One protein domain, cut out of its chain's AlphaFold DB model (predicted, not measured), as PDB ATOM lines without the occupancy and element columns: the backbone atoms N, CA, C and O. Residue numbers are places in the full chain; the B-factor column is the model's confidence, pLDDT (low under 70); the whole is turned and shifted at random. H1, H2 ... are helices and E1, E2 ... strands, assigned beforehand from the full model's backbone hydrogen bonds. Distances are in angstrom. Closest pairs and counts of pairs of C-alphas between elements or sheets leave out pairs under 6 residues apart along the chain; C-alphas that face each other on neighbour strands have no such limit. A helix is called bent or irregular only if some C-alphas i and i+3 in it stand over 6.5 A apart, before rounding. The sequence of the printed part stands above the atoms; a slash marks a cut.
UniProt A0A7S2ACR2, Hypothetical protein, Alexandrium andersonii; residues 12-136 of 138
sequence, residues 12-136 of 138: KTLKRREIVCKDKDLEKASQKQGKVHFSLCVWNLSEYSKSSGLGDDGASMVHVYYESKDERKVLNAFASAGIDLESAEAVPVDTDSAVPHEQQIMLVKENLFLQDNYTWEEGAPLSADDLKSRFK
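AT A GLANCE: This is residues 12 to 136 of the 138 residues of the protein "Hypothetical protein" of Alexandrium andersonii (UniProt A0A7S2ACR2). A strongly twisted sheet of four strands has H1 along one face and H3 over the opposite face, while H2 touches H1 and only grazes the sheet. Beyond one end of the sheet, a tail from residue 121 leads to H4, far from the mean of the C-alphas. The printed part has 125 residues with four named helices and four named strands, in the order E1 H1 E2 E3 H2 H3 E4 H4; the class is mixed, helices and strands. The sheet's order is E1, E3, E2, E4, mixed. The whole is compact, with a radius of gyration of the C-alphas of 15.5 A and spans of 47 by 32 by 23 A.

IN THESE COORDINATES: E1, residues 15 to 22, begins with C-alpha 15 at (59.430, -20.048, 10.511) and is 21.9 A long. H1 is residues 23 to 30, 10.2 A, and E2 residues 39 to 45, 19.1 A. E3, residues 59 to 66, is 21.5 A long. H2, residues 68 to 81, is 20.5 A long and irregular: C-alphas 69 and 72 are 7.8 A apart. H3 is residues 100 to 107, 10.9 A. E4, residues 113 to 120, is 17.8 A long and bends by 73 degrees at residue 117. H4, residues 128 to 135, is 10.4 A long and ends with C-alpha 135 at (29.678, 1.728, 1.727).

HOW THE PARTS SIT: E1 and E3 are antiparallel, with N 17 and O 64 within hydrogen-bond range at 3.0 A. E3 and E2, a hairpin, are antiparallel, with N 41 and O 63 at 3.0 A. E2 and E4 are parallel, with N 42 and O 114 at 2.8 A. E1, H1 and E2 form a split strand-helix-strand unit, two strands running the same way in one sheet with a helix between them along the chain and E3 between E1 and E2 in the sheet, and its crossover is right-handed. H1 is on the sheet at a height of 9.4 A, over E3 and only just over E2, where 3 of its 8 C-alphas fall; it runs along the strands. H3 is on the opposite face at a height of 9.5 A, over E2; the closest C-alphas of the two, Ser 39 and Ile 105, are 6.9 A apart. H2 touches H1 with residues 77 to 81 alone, at a steep tilt of 41 degrees, opposite ways; the closest C-alphas, Ala 29 and Ala 81, are 5.3 A apart. H4 is not on the sheet. Every O i to N i+4 pair is within range in H3 and H4, 3 of 4 in H1 and 8 of 10 in H2.

THE WHOLE: The C-alphas farthest apart, Lys 109 and Asp 129, are 48.4 A apart. The printed part has no cut. The links E2 to E3 and H2 to H3 are long; in the second, residues 91 to 92 pair antiparallel with residues 15 to 16 of E1. No printed residue is under 70 in pLDDT.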
ATOM      1  N   LYS A  12      66.779 -17.448  17.991       92.81
ATOM      2  CA  LYS A  12      65.781 -18.476  17.655       92.81
ATOM      3  C   LYS A  12      65.770 -18.713  16.144       92.81
ATOM      4  O   LYS A  12      65.740 -17.758  15.373       92.81
ATOM      5  N   THR A  13      65.725 -19.974  15.722       94.56
ATOM      6  CA  THR A  13      65.455 -20.335  14.323       94.56
ATOM      7  C   THR A  13      63.948 -20.370  14.106       94.56
ATOM      8  O   THR A  13      63.253 -21.219  14.668       94.56
ATOM      9  N   LEU A  14      63.438 -19.431  13.313       97.19
ATOM     10  CA  LEU A  14      62.005 -19.221  13.145       97.19
ATOM     11  C   LEU A  14      61.525 -19.672  11.766       97.19
ATOM     12  O   LEU A  14      62.255 -19.628  10.776       97.19
ATOM     13  N   LYS A  15      60.255 -20.051  11.713       97.81
ATOM     14  CA  LYS A  15      59.430 -20.048  10.511       97.81
ATOM     15  C   LYS A  15      58.453 -18.883  10.591       97.81
ATOM     16  O   LYS A  15      58.053 -18.479  11.685       97.81
ATOM     17  N   ARG A  16      58.055 -18.391   9.426       98.31
ATOM     18  CA  ARG A  16      57.061 -17.346   9.235       98.31
ATOM     19  C   ARG A  16      55.952 -17.859   8.333       98.31
ATOM     20  O   ARG A  16      56.231 -18.492   7.319       98.31
ATOM     21  N   ARG A  17      54.711 -17.545   8.683       98.56
ATOM     22  CA  ARG A  17      53.554 -17.641   7.785       98.56
ATOM     23  C   ARG A  17      52.906 -16.268   7.680       98.56
ATOM     24  O   ARG A  17      52.784 -15.584   8.695       98.56
ATOM     25  N   GLU A  18      52.531 -15.873   6.472       97.94
ATOM     26  CA  GLU A  18      51.830 -14.619   6.191       97.94
ATOM     27  C   GLU A  18      50.368 -14.923   5.870       97.94
ATOM     28  O   GLU A  18      50.076 -15.833   5.093       97.94
ATOM     29  N   ILE A  19      49.447 -14.192   6.495       97.75
ATOM     30  CA  ILE A  19      48.013 -14.355   6.260       97.75
ATOM     31  C   ILE A  19      47.274 -13.035   6.461       97.75
ATOM     32  O   ILE A  19      47.628 -12.237   7.327       97.75
ATOM     33  N   VAL A  20      46.205 -12.833   5.692       97.31
ATOM     34  CA  VAL A  20      45.214 -11.785   5.952       97.31
ATOM     35  C   VAL A  20      44.039 -12.406   6.698       97.31
ATOM     36  O   VAL A  20      43.480 -13.413   6.265       97.31
ATOM     37  N   CYS A  21      43.662 -11.825   7.834       97.25
ATOM     38  CA  CYS A  21      42.574 -12.335   8.667       97.25
ATOM     39  C   CYS A  21      41.775 -11.195   9.304       97.25
ATOM     40  O   CYS A  21      42.225 -10.052   9.330       97.25
ATOM     41  N   LYS A  22      40.567 -11.504   9.794       97.62
ATOM     42  CA  LYS A  22      39.717 -10.521  10.474       97.62
ATOM     43  C   LYS A  22      40.282 -10.176  11.845       97.62
ATOM     44  O   LYS A  22      40.692 -11.071  12.587       97.62
ATOM     45  N   ASP A  23      40.215  -8.901  12.213       96.75
ATOM     46  CA  ASP A  23      40.808  -8.392  13.456       96.75
ATOM     47  C   ASP A  23      40.218  -9.087  14.694       96.75
ATOM     48  O   ASP A  23      40.948  -9.475  15.606       96.75
ATOM     49  N   LYS A  24      38.909  -9.369  14.677       97.06
ATOM     50  CA  LYS A  24      38.215 -10.110  15.746       97.06
ATOM     51  C   LYS A  24      38.721 -11.543  15.942       97.06
ATOM     52  O   LYS A  24      38.654 -12.084  17.044       97.06
ATOM     53  N   ASP A  25      39.173 -12.195  14.872       97.88
ATOM     54  CA  ASP A  25      39.676 -13.568  14.929       97.88
ATOM     55  C   ASP A  25      41.160 -13.560  15.306       97.88
ATOM     56  O   ASP A  25      41.604 -14.387  16.109       97.88
ATOM     57  N   LEU A  26      41.908 -12.554  14.841       97.94
ATOM     58  CA  LEU A  26      43.273 -12.294  15.286       97.94
ATOM     59  C   LEU A  26      43.341 -12.026  16.795       97.94
ATOM     60  O   LEU A  26      44.225 -12.559  17.463       97.94
ATOM     61  N   GLU A  27      42.393 -11.270  17.350       97.38
ATOM     62  CA  GLU A  27      42.296 -11.025  18.793       97.38
ATOM     63  C   GLU A  27      42.121 -12.335  19.583       97.38
ATOM     64  O   GLU A  27      42.799 -12.572  20.583       97.38
ATOM     65  N   LYS A  28      41.271 -13.255  19.110       97.44
ATOM     66  CA  LYS A  28      41.110 -14.580  19.742       97.44
ATOM     67  C   LYS A  28      42.391 -15.410  19.664       97.44
ATOM     68  O   LYS A  28      42.709 -16.139  20.610       97.44
ATOM     69  N   ALA A  29      43.107 -15.335  18.542       97.62
ATOM     70  CA  ALA A  29      44.377 -16.028  18.368       97.62
ATOM     71  C   ALA A  29      45.452 -15.444  19.299       97.62
ATOM     72  O   ALA A  29      46.135 -16.207  19.985       97.62
ATOM     73  N   SER A  30      45.566 -14.114  19.401       97.38
ATOM     74  CA  SER A  30      46.577 -13.438  20.226       97.38
ATOM     75  C   SER A  30      46.415 -13.743  21.718       97.38
ATOM     76  O   SER A  30      47.409 -13.931  22.415       97.38
ATOM     77  N   GLN A  31      45.188 -13.968  22.198       96.75
ATOM     78  CA  GLN A  31      44.923 -14.442  23.565       96.75
ATOM     79  C   GLN A  31      45.545 -15.818  23.883       96.75
ATOM     80  O   GLN A  31      45.624 -16.215  25.050       96.75
ATOM     81  N   LYS A  32      45.976 -16.588  22.872       96.31
ATOM     82  CA  LYS A  32      46.713 -17.850  23.057       96.31
ATOM     83  C   LYS A  32      48.224 -17.641  23.221       96.31
ATOM     84  O   LYS A  32      48.904 -18.589  23.639       96.31
ATOM     85  N   GLN A  33      48.751 -16.446  22.923       93.81
ATOM     86  CA  GLN A  33      50.162 -16.125  23.147       93.81
ATOM     87  C   GLN A  33      50.515 -16.310  24.626       93.81
ATOM     88  O   GLN A  33      49.764 -15.958  25.532       93.81
ATOM     89  N   GLY A  34      51.664 -16.937  24.874       87.19
ATOM     90  CA  GLY A  34      52.162 -17.247  26.219       87.19
ATOM     91  C   GLY A  34      51.908 -18.697  26.631       87.19
ATOM     92  O   GLY A  34      52.804 -19.324  27.186       87.19
ATOM     93  N   LYS A  35      50.745 -19.270  26.283       93.81
ATOM     94  CA  LYS A  35      50.524 -20.730  26.369       93.81
ATOM     95  C   LYS A  35      51.095 -21.457  25.155       93.81
ATOM     96  O   LYS A  35      51.598 -22.571  25.276       93.81
ATOM     97  N   VAL A  36      50.983 -20.825  23.990       96.69
ATOM     98  CA  VAL A  36      51.616 -21.256  22.744       96.69
ATOM     99  C   VAL A  36      52.704 -20.242  22.390       96.69
ATOM    100  O   VAL A  36      52.529 -19.037  22.587       96.69
ATOM    101  N   HIS A  37      53.846 -20.737  21.921       97.19
ATOM    102  CA  HIS A  37      55.023 -19.925  21.623       97.19
ATOM    103  C   HIS A  37      54.999 -19.458  20.168       97.19
ATOM    104  O   HIS A  37      55.399 -20.186  19.262       97.19
ATOM    105  N   PHE A  38      54.490 -18.246  19.960       98.25
ATOM    106  CA  PHE A  38      54.533 -17.553  18.679       98.25
ATOM    107  C   PHE A  38      54.523 -16.037  18.886       98.25
ATOM    108  O   PHE A  38      53.936 -15.531  19.849       98.25
ATOM    109  N   SER A  39      55.139 -15.321  17.954       98.31
ATOM    110  CA  SER A  39      55.123 -13.861  17.877       98.31
ATOM    111  C   SER A  39      54.338 -13.399  16.655       98.31
ATOM    112  O   SER A  39      54.227 -14.127  15.668       98.31
ATOM    113  N   LEU A  40      53.811 -12.183  16.727       98.31
ATOM    114  CA  LEU A  40      53.000 -11.566  15.688       98.31
ATOM    115  C   LEU A  40      53.613 -10.236  15.252       98.31
ATOM    116  O   LEU A  40      54.008  -9.434  16.100       98.31
ATOM    117  N   CYS A  41      53.634 -10.001  13.942       97.94
ATOM    118  CA  CYS A  41      53.709  -8.660  13.369       97.94
ATOM    119  C   CYS A  41      52.413  -8.380  12.613       97.94
ATOM    120  O   CYS A  41      52.009  -9.201  11.790       97.94
ATOM    121  N   VAL A  42      51.762  -7.265  12.924       98.00
ATOM    122  CA  VAL A  42      50.407  -6.941  12.470       98.00
ATOM    123  C   VAL A  42      50.419  -5.596  11.758       98.00
ATOM    124  O   VAL A  42      50.863  -4.598  12.325       98.00
ATOM    125  N   TRP A  43      49.891  -5.579  10.538       97.12
ATOM    126  CA  TRP A  43      49.657  -4.378   9.744       97.12
ATOM    127  C   TRP A  43      48.162  -4.266   9.467       97.12
ATOM    128  O   TRP A  43      47.598  -5.080   8.728       97.12
ATOM    129  N   ASN A  44      47.511  -3.279  10.083       96.50
ATOM    130  CA  ASN A  44      46.080  -3.062   9.906       96.50
ATOM    131  C   ASN A  44      45.780  -2.620   8.476       96.50
ATOM    132  O   ASN A  44      46.439  -1.725   7.938       96.50
ATOM    133  N   LEU A  45      44.766  -3.236   7.871       96.12
ATOM    134  CA  LEU A  45      44.306  -2.870   6.541       96.12
ATOM    135  C   LEU A  45      43.188  -1.834   6.632       96.12
ATOM    136  O   LEU A  45      42.287  -1.941   7.467       96.12
ATOM    137  N   SER A  46      43.215  -0.857   5.730       94.19
ATOM    138  CA  SER A  46      42.162   0.149   5.599       94.19
ATOM    139  C   SER A  46      40.841  -0.517   5.261       94.19
ATOM    140  O   SER A  46      40.819  -1.555   4.603       94.19
ATOM    141  N   GLU A  47      39.726   0.112   5.613       91.56
ATOM    142  CA  GLU A  47      38.388  -0.329   5.215       91.56
ATOM    143  C   GLU A  47      38.202  -0.405   3.682       91.56
ATOM    144  O   GLU A  47      37.291  -1.076   3.189       91.56
ATOM    145  N   TYR A  48      39.080   0.263   2.927       90.50
ATOM    146  CA  TYR A  48      39.125   0.261   1.464       90.50
ATOM    147  C   TYR A  48      39.917  -0.913   0.887       90.50
ATOM    148  O   TYR A  48      39.824  -1.189  -0.304       90.50
ATOM    149  N   SER A  49      40.665  -1.643   1.711       91.44
ATOM    150  CA  SER A  49      41.411  -2.811   1.251       91.44
ATOM    151  C   SER A  49      40.474  -3.904   0.752       91.44
ATOM    152  O   SER A  49      39.380  -4.115   1.288       91.44
ATOM    153  N   LYS A  50      40.920  -4.665  -0.252       89.19
ATOM    154  CA  LYS A  50      40.126  -5.751  -0.847       89.19
ATOM    155  C   LYS A  50      39.562  -6.712   0.209       89.19
ATOM    156  O   LYS A  50      38.370  -7.029   0.147       89.19
ATOM    157  N   SER A  51      40.392  -7.112   1.174       90.81
ATOM    158  CA  SER A  51      40.066  -8.103   2.211       90.81
ATOM    159  C   SER A  51      39.507  -7.521   3.519       90.81
ATOM    160  O   SER A  51      39.123  -8.277   4.420       90.81
ATOM    161  N   SER A  52      39.431  -6.193   3.630       93.69
ATOM    162  CA  SER A  52      38.990  -5.472   4.830       93.69
ATOM    163  C   SER A  52      37.652  -4.758   4.604       93.69
ATOM    164  O   SER A  52      37.086  -4.783   3.506       93.69
ATOM    165  N   GLY A  53      37.120  -4.157   5.663       91.38
ATOM    166  CA  GLY A  53      35.844  -3.456   5.673       91.38
ATOM    167  C   GLY A  53      35.638  -2.673   6.967       91.38
ATOM    168  O   GLY A  53      36.560  -2.502   7.758       91.38
ATOM    169  N   LEU A  54      34.418  -2.182   7.179       90.50
ATOM    170  CA  LEU A  54      34.067  -1.426   8.383       90.50
ATOM    171  C   LEU A  54      33.744  -2.348   9.562       90.50
ATOM    172  O   LEU A  54      33.120  -3.394   9.391       90.50
ATOM    173  N   GLY A  55      34.082  -1.899  10.772       90.25
ATOM    174  CA  GLY A  55      33.710  -2.579  12.014       90.25
ATOM    175  C   GLY A  55      34.226  -4.019  12.062       90.25
ATOM    176  O   GLY A  55      35.419  -4.254  11.907       90.25
ATOM    177  N   ASP A  56      33.317  -4.982  12.236       91.88
ATOM    178  CA  ASP A  56      33.632  -6.414  12.381       91.88
ATOM    179  C   ASP A  56      34.231  -7.070  11.123       91.88
ATOM    180  O   ASP A  56      34.692  -8.218  11.188       91.88
ATOM    181  N   ASP A  57      34.195  -6.367   9.986       92.75
ATOM    182  CA  ASP A  57      34.822  -6.785   8.733       92.75
ATOM    183  C   ASP A  57      36.250  -6.244   8.566       92.75
ATOM    184  O   ASP A  57      36.905  -6.594   7.578       92.75
ATOM    185  N   GLY A  58      36.748  -5.453   9.522       95.62
ATOM    186  CA  GLY A  58      38.142  -5.017   9.585       95.62
ATOM    187  C   GLY A  58      39.111  -6.202   9.556       95.62
ATOM    188  O   GLY A  58      38.847  -7.267  10.132       95.62
ATOM    189  N   ALA A  59      40.204  -6.043   8.818       96.94
ATOM    190  CA  ALA A  59      41.204  -7.078   8.623       96.94
ATOM    191  C   ALA A  59      42.622  -6.532   8.769       96.94
ATOM    192  O   ALA A  59      42.887  -5.348   8.566       96.94
ATOM    193  N   SER A  60      43.548  -7.443   9.035       97.50
ATOM    194  CA  SER A  60      44.973  -7.155   9.122       97.50
ATOM    195  C   SER A  60      45.768  -8.176   8.325       97.50
ATOM    196  O   SER A  60      45.421  -9.362   8.289       97.50
ATOM    197  N   MET A  61      46.865  -7.720   7.726       97.31
ATOM    198  CA  MET A  61      47.931  -8.599   7.263       97.31
ATOM    199  C   MET A  61      48.821  -8.941   8.454       97.31
ATOM    200  O   MET A  61      49.217  -8.062   9.225       97.31
ATOM    201  N   VAL A  62      49.110 -10.225   8.633       98.00
ATOM    202  CA  VAL A  62      49.786 -10.732   9.824       98.00
ATOM    203  C   VAL A  62      50.911 -11.669   9.428       98.00
ATOM    204  O   VAL A  62      50.703 -12.636   8.697       98.00
ATOM    205  N   HIS A  63      52.094 -11.429   9.987       98.38
ATOM    206  CA  HIS A  63      53.163 -12.420  10.023       98.38
ATOM    207  C   HIS A  63      53.141 -13.150  11.360       98.38
ATOM    208  O   HIS A  63      53.240 -12.533  12.424       98.38
ATOM    209  N   VAL A  64      53.062 -14.477  11.294       98.56
ATOM    210  CA  VAL A  64      53.112 -15.375  12.448       98.56
ATOM    211  C   VAL A  64      54.480 -16.038  12.490       98.56
ATOM    212  O   VAL A  64      54.818 -16.821  11.602       98.56
ATOM    213  N   TYR A  65      55.252 -15.747  13.533       98.44
ATOM    214  CA  TYR A  65      56.605 -16.264  13.728       98.44
ATOM    215  C   TYR A  65      56.637 -17.315  14.832       98.44
ATOM    216  O   TYR A  65      56.152 -17.068  15.937       98.44
ATOM    217  N   TYR A  66      57.241 -18.471  14.570       98.25
ATOM    218  CA  TYR A  66      57.312 -19.569  15.538       98.25
ATOM    219  C   TYR A  66      58.506 -20.497  15.273       98.25
ATOM    220  O   TYR A  66      59.044 -20.533  14.170       98.25
ATOM    221  N   GLU A  67      58.934 -21.268  16.272       97.19
ATOM    222  CA  GLU A  67      59.946 -22.318  16.088       97.19
ATOM    223  C   GLU A  67      59.297 -23.610  15.564       97.19
ATOM    224  O   GLU A  67      58.181 -23.954  15.954       97.19
ATOM    225  N   SER A  68      60.011 -24.398  14.753       97.12
ATOM    226  CA  SER A  68      59.486 -25.645  14.157       97.12
ATOM    227  C   SER A  68      58.861 -26.620  15.167       97.12
ATOM    228  O   SER A  68      57.908 -27.321  14.840       97.12
ATOM    229  N   LYS A  69      59.369 -26.657  16.407       96.88
ATOM    230  CA  LYS A  69      58.859 -27.522  17.487       96.88
ATOM    231  C   LYS A  69      57.444 -27.149  17.962       96.88
ATOM    232  O   LYS A  69      56.750 -27.994  18.523       96.88
ATOM    233  N   ASP A  70      57.021 -25.904  17.743       97.75
ATOM    234  CA  ASP A  70      55.730 -25.370  18.187       97.75
ATOM    235  C   ASP A  70      54.679 -25.344  17.066       97.75
ATOM    236  O   ASP A  70      53.505 -25.092  17.338       97.75
ATOM    237  N   GLU A  71      55.061 -25.684  15.829       98.06
ATOM    238  CA  GLU A  71      54.230 -25.564  14.622       98.06
ATOM    239  C   GLU A  71      52.819 -26.133  14.800       98.06
ATOM    240  O   GLU A  71      51.832 -25.423  14.619       98.06
ATOM    241  N   ARG A  72      52.693 -27.388  15.248       98.19
ATOM    242  CA  ARG A  72      51.379 -28.026  15.424       98.19
ATOM    243  C   ARG A  72      50.496 -27.289  16.436       98.19
ATOM    244  O   ARG A  72      49.283 -27.222  16.251       98.19
ATOM    245  N   LYS A  73      51.080 -26.743  17.509       98.31
ATOM    246  CA  LYS A  73      50.331 -25.985  18.524       98.31
ATOM    247  C   LYS A  73      49.894 -24.627  17.982       98.31
ATOM    248  O   LYS A  73      48.782 -24.205  18.281       98.31
ATOM    249  N   VAL A  74      50.745 -23.978  17.187       98.44
ATOM    250  CA  VAL A  74      50.437 -22.705  16.525       98.44
ATOM    251  C   VAL A  74      49.296 -22.894  15.530       98.44
ATOM    252  O   VAL A  74      48.282 -22.217  15.659       98.44
ATOM    253  N   LEU A  75      49.385 -23.875  14.626       98.56
ATOM    254  CA  LEU A  75      48.311 -24.167  13.667       98.56
ATOM    255  C   LEU A  75      46.970 -24.425  14.370       98.56
ATOM    256  O   LEU A  75      45.960 -23.821  14.021       98.56
ATOM    257  N   ASN A  76      46.968 -25.230  15.437       98.38
ATOM    258  CA  ASN A  76      45.757 -25.484  16.222       98.38
ATOM    259  C   ASN A  76      45.219 -24.223  16.924       98.38
ATOM    260  O   ASN A  76      44.004 -24.056  17.036       98.38
ATOM    261  N   ALA A  77      46.098 -23.345  17.423       98.25
ATOM    262  CA  ALA A  77      45.692 -22.104  18.078       98.25
ATOM    263  C   ALA A  77      44.957 -21.175  17.101       98.25
ATOM    264  O   ALA A  77      43.880 -20.680  17.437       98.25
ATOM    265  N   PHE A  78      45.488 -21.014  15.887       98.50
ATOM    266  CA  PHE A  78      44.869 -20.205  14.834       98.50
ATOM    267  C   PHE A  78      43.585 -20.843  14.295       98.50
ATOM    268  O   PHE A  78      42.563 -20.164  14.216       98.50
ATOM    269  N   ALA A  79      43.578 -22.159  14.063       98.31
ATOM    270  CA  ALA A  79      42.371 -22.873  13.651       98.31
ATOM    271  C   ALA A  79      41.236 -22.718  14.681       98.31
ATOM    272  O   ALA A  79      40.091 -22.473  14.313       98.31
ATOM    273  N   SER A  80      41.549 -22.769  15.985       97.81
ATOM    274  CA  SER A  80      40.558 -22.550  17.054       97.81
ATOM    275  C   SER A  80      40.000 -21.122  17.109       97.81
ATOM    276  O   SER A  80      38.936 -20.901  17.685       97.81
ATOM    277  N   ALA A  81      40.718 -20.165  16.521       97.44
ATOM    278  CA  ALA A  81      40.294 -18.779  16.378       97.44
ATOM    279  C   ALA A  81      39.531 -18.521  15.065       97.44
ATOM    280  O   ALA A  81      38.993 -17.432  14.899       97.44
ATOM    281  N   GLY A  82      39.445 -19.514  14.170       97.31
ATOM    282  CA  GLY A  82      38.799 -19.391  12.860       97.31
ATOM    283  C   GLY A  82      39.739 -18.980  11.723       97.31
ATOM    284  O   GLY A  82      39.259 -18.618  10.654       97.31
ATOM    285  N   ILE A  83      41.059 -19.036  11.931       98.38
ATOM    286  CA  ILE A  83      42.066 -18.662  10.929       98.38
ATOM    287  C   ILE A  83      42.732 -19.927  10.379       98.38
ATOM    288  O   ILE A  83      43.383 -20.664  11.125       98.38
ATOM    289  N   ASP A  84      42.617 -20.157   9.069       97.69
ATOM    290  CA  ASP A  84      43.325 -21.240   8.378       97.69
ATOM    291  C   ASP A  84      44.776 -20.841   8.086       97.69
ATOM    292  O   ASP A  84      45.143 -20.432   6.990       97.69
ATOM    293  N   LEU A  85      45.620 -20.923   9.113       98.06
ATOM    294  CA  LEU A  85      47.050 -20.659   8.964       98.06
ATOM    295  C   LEU A  85      47.771 -21.792   8.206       98.06
ATOM    296  O   LEU A  85      48.870 -21.587   7.689       98.06
ATOM    297  N   GLU A  86      47.188 -22.993   8.151       97.12
ATOM    298  CA  GLU A  86      47.819 -24.165   7.537       97.12
ATOM    299  C   GLU A  86      47.925 -24.017   6.014       97.12
ATOM    300  O   GLU A  86      48.932 -24.448   5.443       97.12
ATOM    301  N   SER A  87      46.971 -23.320   5.387       96.75
ATOM    302  CA  SER A  87      46.994 -22.995   3.957       96.75
ATOM    303  C   SER A  87      48.075 -21.983   3.552       96.75
ATOM    304  O   SER A  87      48.417 -21.906   2.373       96.75
ATOM    305  N   ALA A  88      48.596 -21.187   4.490       97.75
ATOM    306  CA  ALA A  88      49.646 -20.203   4.222       97.75
ATOM    307  C   ALA A  88      51.029 -20.865   4.126       97.75
ATOM    308  O   ALA A  88      51.335 -21.777   4.885       97.75
ATOM    309  N   GLU A  89      51.912 -20.398   3.244       97.44
ATOM    310  CA  GLU A  89      53.254 -20.981   3.112       97.44
ATOM    311  C   GLU A  89      54.113 -20.747   4.367       97.44
ATOM    312  O   GLU A  89      54.173 -19.639   4.901       97.44
ATOM    313  N   ALA A  90      54.810 -21.794   4.827       97.75
ATOM    314  CA  ALA A  90      55.773 -21.699   5.922       97.75
ATOM    315  C   ALA A  90      57.180 -21.420   5.387       97.75
ATOM    316  O   ALA A  90      57.854 -22.322   4.889       97.75
ATOM    317  N   VAL A  91      57.644 -20.187   5.561       97.88
ATOM    318  CA  VAL A  91      58.942 -19.722   5.067       97.88
ATOM    319  C   VAL A  91      59.945 -19.670   6.226       97.88
ATOM    320  O   VAL A  91      59.632 -19.090   7.269       97.88
ATOM    321  N   PRO A  92      61.140 -20.276   6.118       97.31
ATOM    322  CA  PRO A  92      62.181 -20.109   7.128       97.31
ATOM    323  C   PRO A  92      62.652 -18.650   7.175       97.31
ATOM    324  O   PRO A  92      62.850 -18.023   6.136       97.31
ATOM    325  N   VAL A  93      62.849 -18.115   8.377       96.31
ATOM    326  CA  VAL A  93      63.382 -16.760   8.567       96.31
ATOM    327  C   VAL A  93      64.902 -16.830   8.620       96.31
ATOM    328  O   VAL A  93      65.461 -17.593   9.411       96.31
ATOM    329  N   ASP A  94      65.563 -16.022   7.792       93.19
ATOM    330  CA  ASP A  94      67.017 -15.892   7.807       93.19
ATOM    331  C   ASP A  94      67.476 -15.255   9.127       93.19
ATOM    332  O   ASP A  94      67.008 -14.182   9.519       93.19
ATOM    333  N   THR A  95      68.424 -15.898   9.809       89.44
ATOM    334  CA  THR A  95      69.011 -15.378  11.047       89.44
ATOM    335  C   THR A  95      69.708 -14.036  10.854       89.44
ATOM    336  O   THR A  95      69.797 -13.255  11.807       89.44
ATOM    337  N   ASP A  96      70.142 -13.731   9.633       90.00
ATOM    338  CA  ASP A  96      70.785 -12.472   9.256       90.00
ATOM    339  C   ASP A  96      69.838 -11.517   8.512       90.00
ATOM    340  O   ASP A  96      70.283 -10.545   7.903       90.00
ATOM    341  N   SER A  97      68.519 -11.745   8.615       91.12
ATOM    342  CA  SER A  97      67.499 -10.862   8.048       91.12
ATOM    343  C   SER A  97      67.747  -9.391   8.395       91.12
ATOM    344  O   SER A  97      67.926  -9.023   9.558       91.12
ATOM    345  N   ALA A  98      67.698  -8.527   7.381       91.25
ATOM    346  CA  ALA A  98      67.811  -7.081   7.550       91.25
ATOM    347  C   ALA A  98      66.540  -6.440   8.143       91.25
ATOM    348  O   ALA A  98      66.523  -5.241   8.423       91.25
ATOM    349  N   VAL A  99      65.467  -7.217   8.321       92.31
ATOM    350  CA  VAL A  99      64.175  -6.727   8.796       92.31
ATOM    351  C   VAL A  99      64.214  -6.549  10.324       92.31
ATOM    352  O   VAL A  99      64.378  -7.533  11.052       92.31
ATOM    353  N   PRO A 100      64.027  -5.322  10.859       91.62
ATOM    354  CA  PRO A 100      64.244  -5.055  12.285       91.62
ATOM    355  C   PRO A 100      63.370  -5.884  13.233       91.62
ATOM    356  O   PRO A 100      63.854  -6.369  14.255       91.62
ATOM    357  N   HIS A 101      62.093  -6.079  12.895       92.88
ATOM    358  CA  HIS A 101      61.174  -6.837  13.743       92.88
ATOM    359  C   HIS A 101      61.507  -8.335  13.770       92.88
ATOM    360  O   HIS A 101      61.350  -8.972  14.809       92.88
ATOM    361  N   GLU A 102      62.031  -8.898  12.675       94.62
ATOM    362  CA  GLU A 102      62.483 -10.292  12.646       94.62
ATOM    363  C   GLU A 102      63.693 -10.478  13.576       94.62
ATOM    364  O   GLU A 102      63.696 -11.392  14.402       94.62
ATOM    365  N   GLN A 103      64.668  -9.557  13.541       93.44
ATOM    366  CA  GLN A 103      65.803  -9.558  14.478       93.44
ATOM    367  C   GLN A 103      65.350  -9.432  15.935       93.44
ATOM    368  O   GLN A 103      65.813 -10.180  16.799       93.44
ATOM    369  N   GLN A 104      64.406  -8.533  16.212       92.56
ATOM    370  CA  GLN A 104      63.851  -8.368  17.551       92.56
ATOM    371  C   GLN A 104      63.180  -9.657  18.046       92.56
ATOM    372  O   GLN A 104      63.457 -10.110  19.157       92.56
ATOM    373  N   ILE A 105      62.342 -10.288  17.217       95.19
ATOM    374  CA  ILE A 105      61.654 -11.533  17.577       95.19
ATOM    375  C   ILE A 105      62.649 -12.677  17.774       95.19
ATOM    376  O   ILE A 105      62.441 -13.489  18.675       95.19
ATOM    377  N   MET A 106      63.717 -12.760  16.977       94.31
ATOM    378  CA  MET A 106      64.736 -13.807  17.099       94.31
ATOM    379  C   MET A 106      65.548 -13.718  18.393       94.31
ATOM    380  O   MET A 106      65.921 -14.759  18.936       94.31
ATOM    381  N   LEU A 107      65.817 -12.503  18.876       90.62
ATOM    382  CA  LEU A 107      66.667 -12.253  20.044       90.62
ATOM    383  C   LEU A 107      65.903 -12.292  21.373       90.62
ATOM    384  O   LEU A 107      66.464 -12.690  22.394       90.62
ATOM    385  N   VAL A 108      64.637 -11.872  21.382       89.50
ATOM    386  CA  VAL A 108      63.829 -11.790  22.607       89.50
ATOM    387  C   VAL A 108      63.267 -13.166  22.974       89.50
ATOM    388  O   VAL A 108      62.792 -13.912  22.116       89.50
ATOM    389  N   LYS A 109      63.315 -13.533  24.260       88.12
ATOM    390  CA  LYS A 109      62.821 -14.839  24.733       88.12
ATOM    391  C   LYS A 109      61.294 -14.887  24.744       88.12
ATOM    392  O   LYS A 109      60.698 -15.926  24.469       88.12
ATOM    393  N   GLU A 110      60.680 -13.764  25.079       92.19
ATOM    394  CA  GLU A 110      59.246 -13.562  25.149       92.19
ATOM    395  C   GLU A 110      58.596 -13.606  23.758       92.19
ATOM    396  O   GLU A 110      59.219 -13.348  22.725       92.19
ATOM    397  N   ASN A 111      57.304 -13.929  23.751       95.50
ATOM    398  CA  ASN A 111      56.464 -13.766  22.573       95.50
ATOM    399  C   ASN A 111      56.154 -12.279  22.405       95.50
ATOM    400  O   ASN A 111      55.756 -11.620  23.366       95.50
ATOM    401  N   LEU A 112      56.314 -11.764  21.192       96.94
ATOM    402  CA  LEU A 112      56.056 -10.363  20.885       96.94
ATOM    403  C   LEU A 112      54.753 -10.215  20.104       96.94
ATOM    404  O   LEU A 112      54.424 -11.050  19.259       96.94
ATOM    405  N   PHE A 113      54.034  -9.134  20.379       97.44
ATOM    406  CA  PHE A 113      52.938  -8.640  19.559       97.44
ATOM    407  C   PHE A 113      53.346  -7.249  19.083       97.44
ATOM    408  O   PHE A 113      53.367  -6.300  19.865       97.44
ATOM    409  N   LEU A 114      53.774  -7.158  17.828       96.94
ATOM    410  CA  LEU A 114      54.240  -5.919  17.219       96.94
ATOM    411  C   LEU A 114      53.168  -5.459  16.239       96.94
ATOM    412  O   LEU A 114      52.901  -6.140  15.256       96.94
ATOM    413  N   GLN A 115      52.549  -4.323  16.517       96.25
ATOM    414  CA  GLN A 115      51.523  -3.749  15.658       96.25
ATOM    415  C   GLN A 115      52.045  -2.451  15.066       96.25
ATOM    416  O   GLN A 115      52.627  -1.629  15.778       96.25
ATOM    417  N   ASP A 116      51.871  -2.298  13.760       92.88
ATOM    418  CA  ASP A 116      52.164  -1.042  13.096       92.88
ATOM    419  C   ASP A 116      51.083   0.002  13.404       92.88
ATOM    420  O   ASP A 116      49.906  -0.319  13.546       92.88
ATOM    421  N   ASN A 117      51.492   1.264  13.514       90.75
ATOM    422  CA  ASN A 117      50.583   2.365  13.847       90.75
ATOM    423  C   ASN A 117      49.926   2.990  12.607       90.75
ATOM    424  O   ASN A 117      49.104   3.895  12.743       90.75
ATOM    425  N   TYR A 118      50.325   2.554  11.411       92.38
ATOM    426  CA  TYR A 118      49.761   3.007  10.150       92.38
ATOM    427  C   TYR A 118      48.746   2.009   9.609       92.38
ATOM    428  O   TYR A 118      48.766   0.816   9.915       92.38
ATOM    429  N   THR A 119      47.877   2.528   8.751       89.31
ATOM    430  CA  THR A 119      46.906   1.740   8.007       89.31
ATOM    431  C   THR A 119      47.406   1.532   6.585       89.31
ATOM    432  O   THR A 119      47.862   2.475   5.936       89.31
ATOM    433  N   TRP A 120      47.289   0.305   6.094       91.56
ATOM    434  CA  TRP A 120      47.782  -0.108   4.784       91.56
ATOM    435  C   TRP A 120      46.631  -0.404   3.835       91.56
ATOM    436  O   TRP A 120      45.567  -0.837   4.268       91.56
ATOM    437  N   GLU A 121      46.835  -0.190   2.540       90.75
ATOM    438  CA  GLU A 121      45.851  -0.562   1.526       90.75
ATOM    439  C   GLU A 121      46.336  -1.778   0.740       90.75
ATOM    440  O   GLU A 121      47.399  -1.756   0.118       90.75
ATOM    441  N   GLU A 122      45.561  -2.860   0.799       87.31
ATOM    442  CA  GLU A 122      45.838  -4.069   0.033       87.31
ATOM    443  C   GLU A 122      45.289  -3.942  -1.395       87.31
ATOM    444  O   GLU A 122      44.074  -3.899  -1.612       87.31
ATOM    445  N   GLY A 123      46.195  -4.023  -2.370       81.25
ATOM    446  CA  GLY A 123      45.857  -4.132  -3.786       81.25
ATOM    447  C   GLY A 123      45.717  -2.787  -4.495       81.25
ATOM    448  O   GLY A 123      46.216  -1.761  -4.045       81.25
ATOM    449  N   ALA A 124      45.097  -2.818  -5.675       81.88
ATOM    450  CA  ALA A 124      44.778  -1.602  -6.411       81.88
ATOM    451  C   ALA A 124      43.606  -0.866  -5.739       81.88
ATOM    452  O   ALA A 124      42.742  -1.536  -5.163       81.88
ATOM    453  N   PRO A 125      43.523   0.469  -5.878       82.12
ATOM    454  CA  PRO A 125      42.399   1.234  -5.356       82.12
ATOM    455  C   PRO A 125      41.065   0.675  -5.850       82.12
ATOM    456  O   PRO A 125      40.916   0.345  -7.032       82.12
ATOM    457  N   LEU A 126      40.085   0.592  -4.950       83.38
ATOM    458  CA  LEU A 126      38.727   0.194  -5.314       83.38
ATOM    459  C   LEU A 126      38.116   1.190  -6.306       83.38
ATOM    460  O   LEU A 126      38.325   2.403  -6.209       83.38
ATOM    461  N   SER A 127      37.324   0.681  -7.251       86.81
ATOM    462  CA  SER A 127      36.595   1.549  -8.175       86.81
ATOM    463  C   SER A 127      35.503   2.335  -7.438       86.81
ATOM    464  O   SER A 127      35.019   1.932  -6.379       86.81
ATOM    465  N   ALA A 128      35.062   3.458  -8.012       85.19
ATOM    466  CA  ALA A 128      33.988   4.256  -7.423       85.19
ATOM    467  C   ALA A 128      32.683   3.455  -7.237       85.19
ATOM    468  O   ALA A 128      31.951   3.690  -6.277       85.19
ATOM    469  N   ASP A 129      32.403   2.501  -8.127       86.50
ATOM    470  CA  ASP A 129      31.215   1.650  -8.039       86.50
ATOM    471  C   ASP A 129      31.349   0.603  -6.924       86.50
ATOM    472  O   ASP A 129      30.393   0.381  -6.173       86.50
ATOM    473  N   ASP A 130      32.548   0.037  -6.736       85.81
ATOM    474  CA  ASP A 130      32.846  -0.860  -5.613       85.81
ATOM    475  C   ASP A 130      32.689  -0.135  -4.277       85.81
ATOM    476  O   ASP A 130      32.074  -0.664  -3.349       85.81
ATOM    477  N   LEU A 131      33.182   1.104  -4.195       84.25
ATOM    478  CA  LEU A 131      33.034   1.949  -3.014       84.25
ATOM    479  C   LEU A 131      31.558   2.248  -2.727       84.25
ATOM    480  O   LEU A 131      31.098   2.055  -1.602       84.25
ATOM    481  N   LYS A 132      30.777   2.655  -3.733       85.88
ATOM    482  CA  LYS A 132      29.340   2.933  -3.551       85.88
ATOM    483  C   LYS A 132      28.571   1.709  -3.072       85.88
ATOM    484  O   LYS A 132      27.778   1.817  -2.138       85.88
ATOM    485  N   SER A 133      28.832   0.554  -3.682       84.50
ATOM    486  CA  SER A 133      28.222  -0.720  -3.300       84.50
ATOM    487  C   SER A 133      28.591  -1.109  -1.864       84.50
ATOM    488  O   SER A 133      27.713  -1.369  -1.037       84.50
ATOM    489  N   ARG A 134      29.888  -1.073  -1.537       81.75
ATOM    490  CA  ARG A 134      30.433  -1.489  -0.237       81.75
ATOM    491  C   ARG A 134      29.994  -0.576   0.908       81.75
ATOM    492  O   ARG A 134      29.610  -1.070   1.964       81.75
ATOM    493  N   PHE A 135      29.997   0.737   0.694       83.62
ATOM    494  CA  PHE A 135      29.678   1.728   1.727       83.62
ATOM    495  C   PHE A 135      28.226   2.216   1.689       83.62
ATOM    496  O   PHE A 135      27.856   3.103   2.458       83.62
ATOM    497  N   LYS A 136      27.383   1.642   0.817       80.56
ATOM    498  CA  LYS A 136      25.985   2.060   0.602       80.56
ATOM    499  C   LYS A 136      25.859   3.573   0.375       80.56
ATOM    500  O   LYS A 136      24.906   4.203   0.839       80.56
TER     501      LYS A 136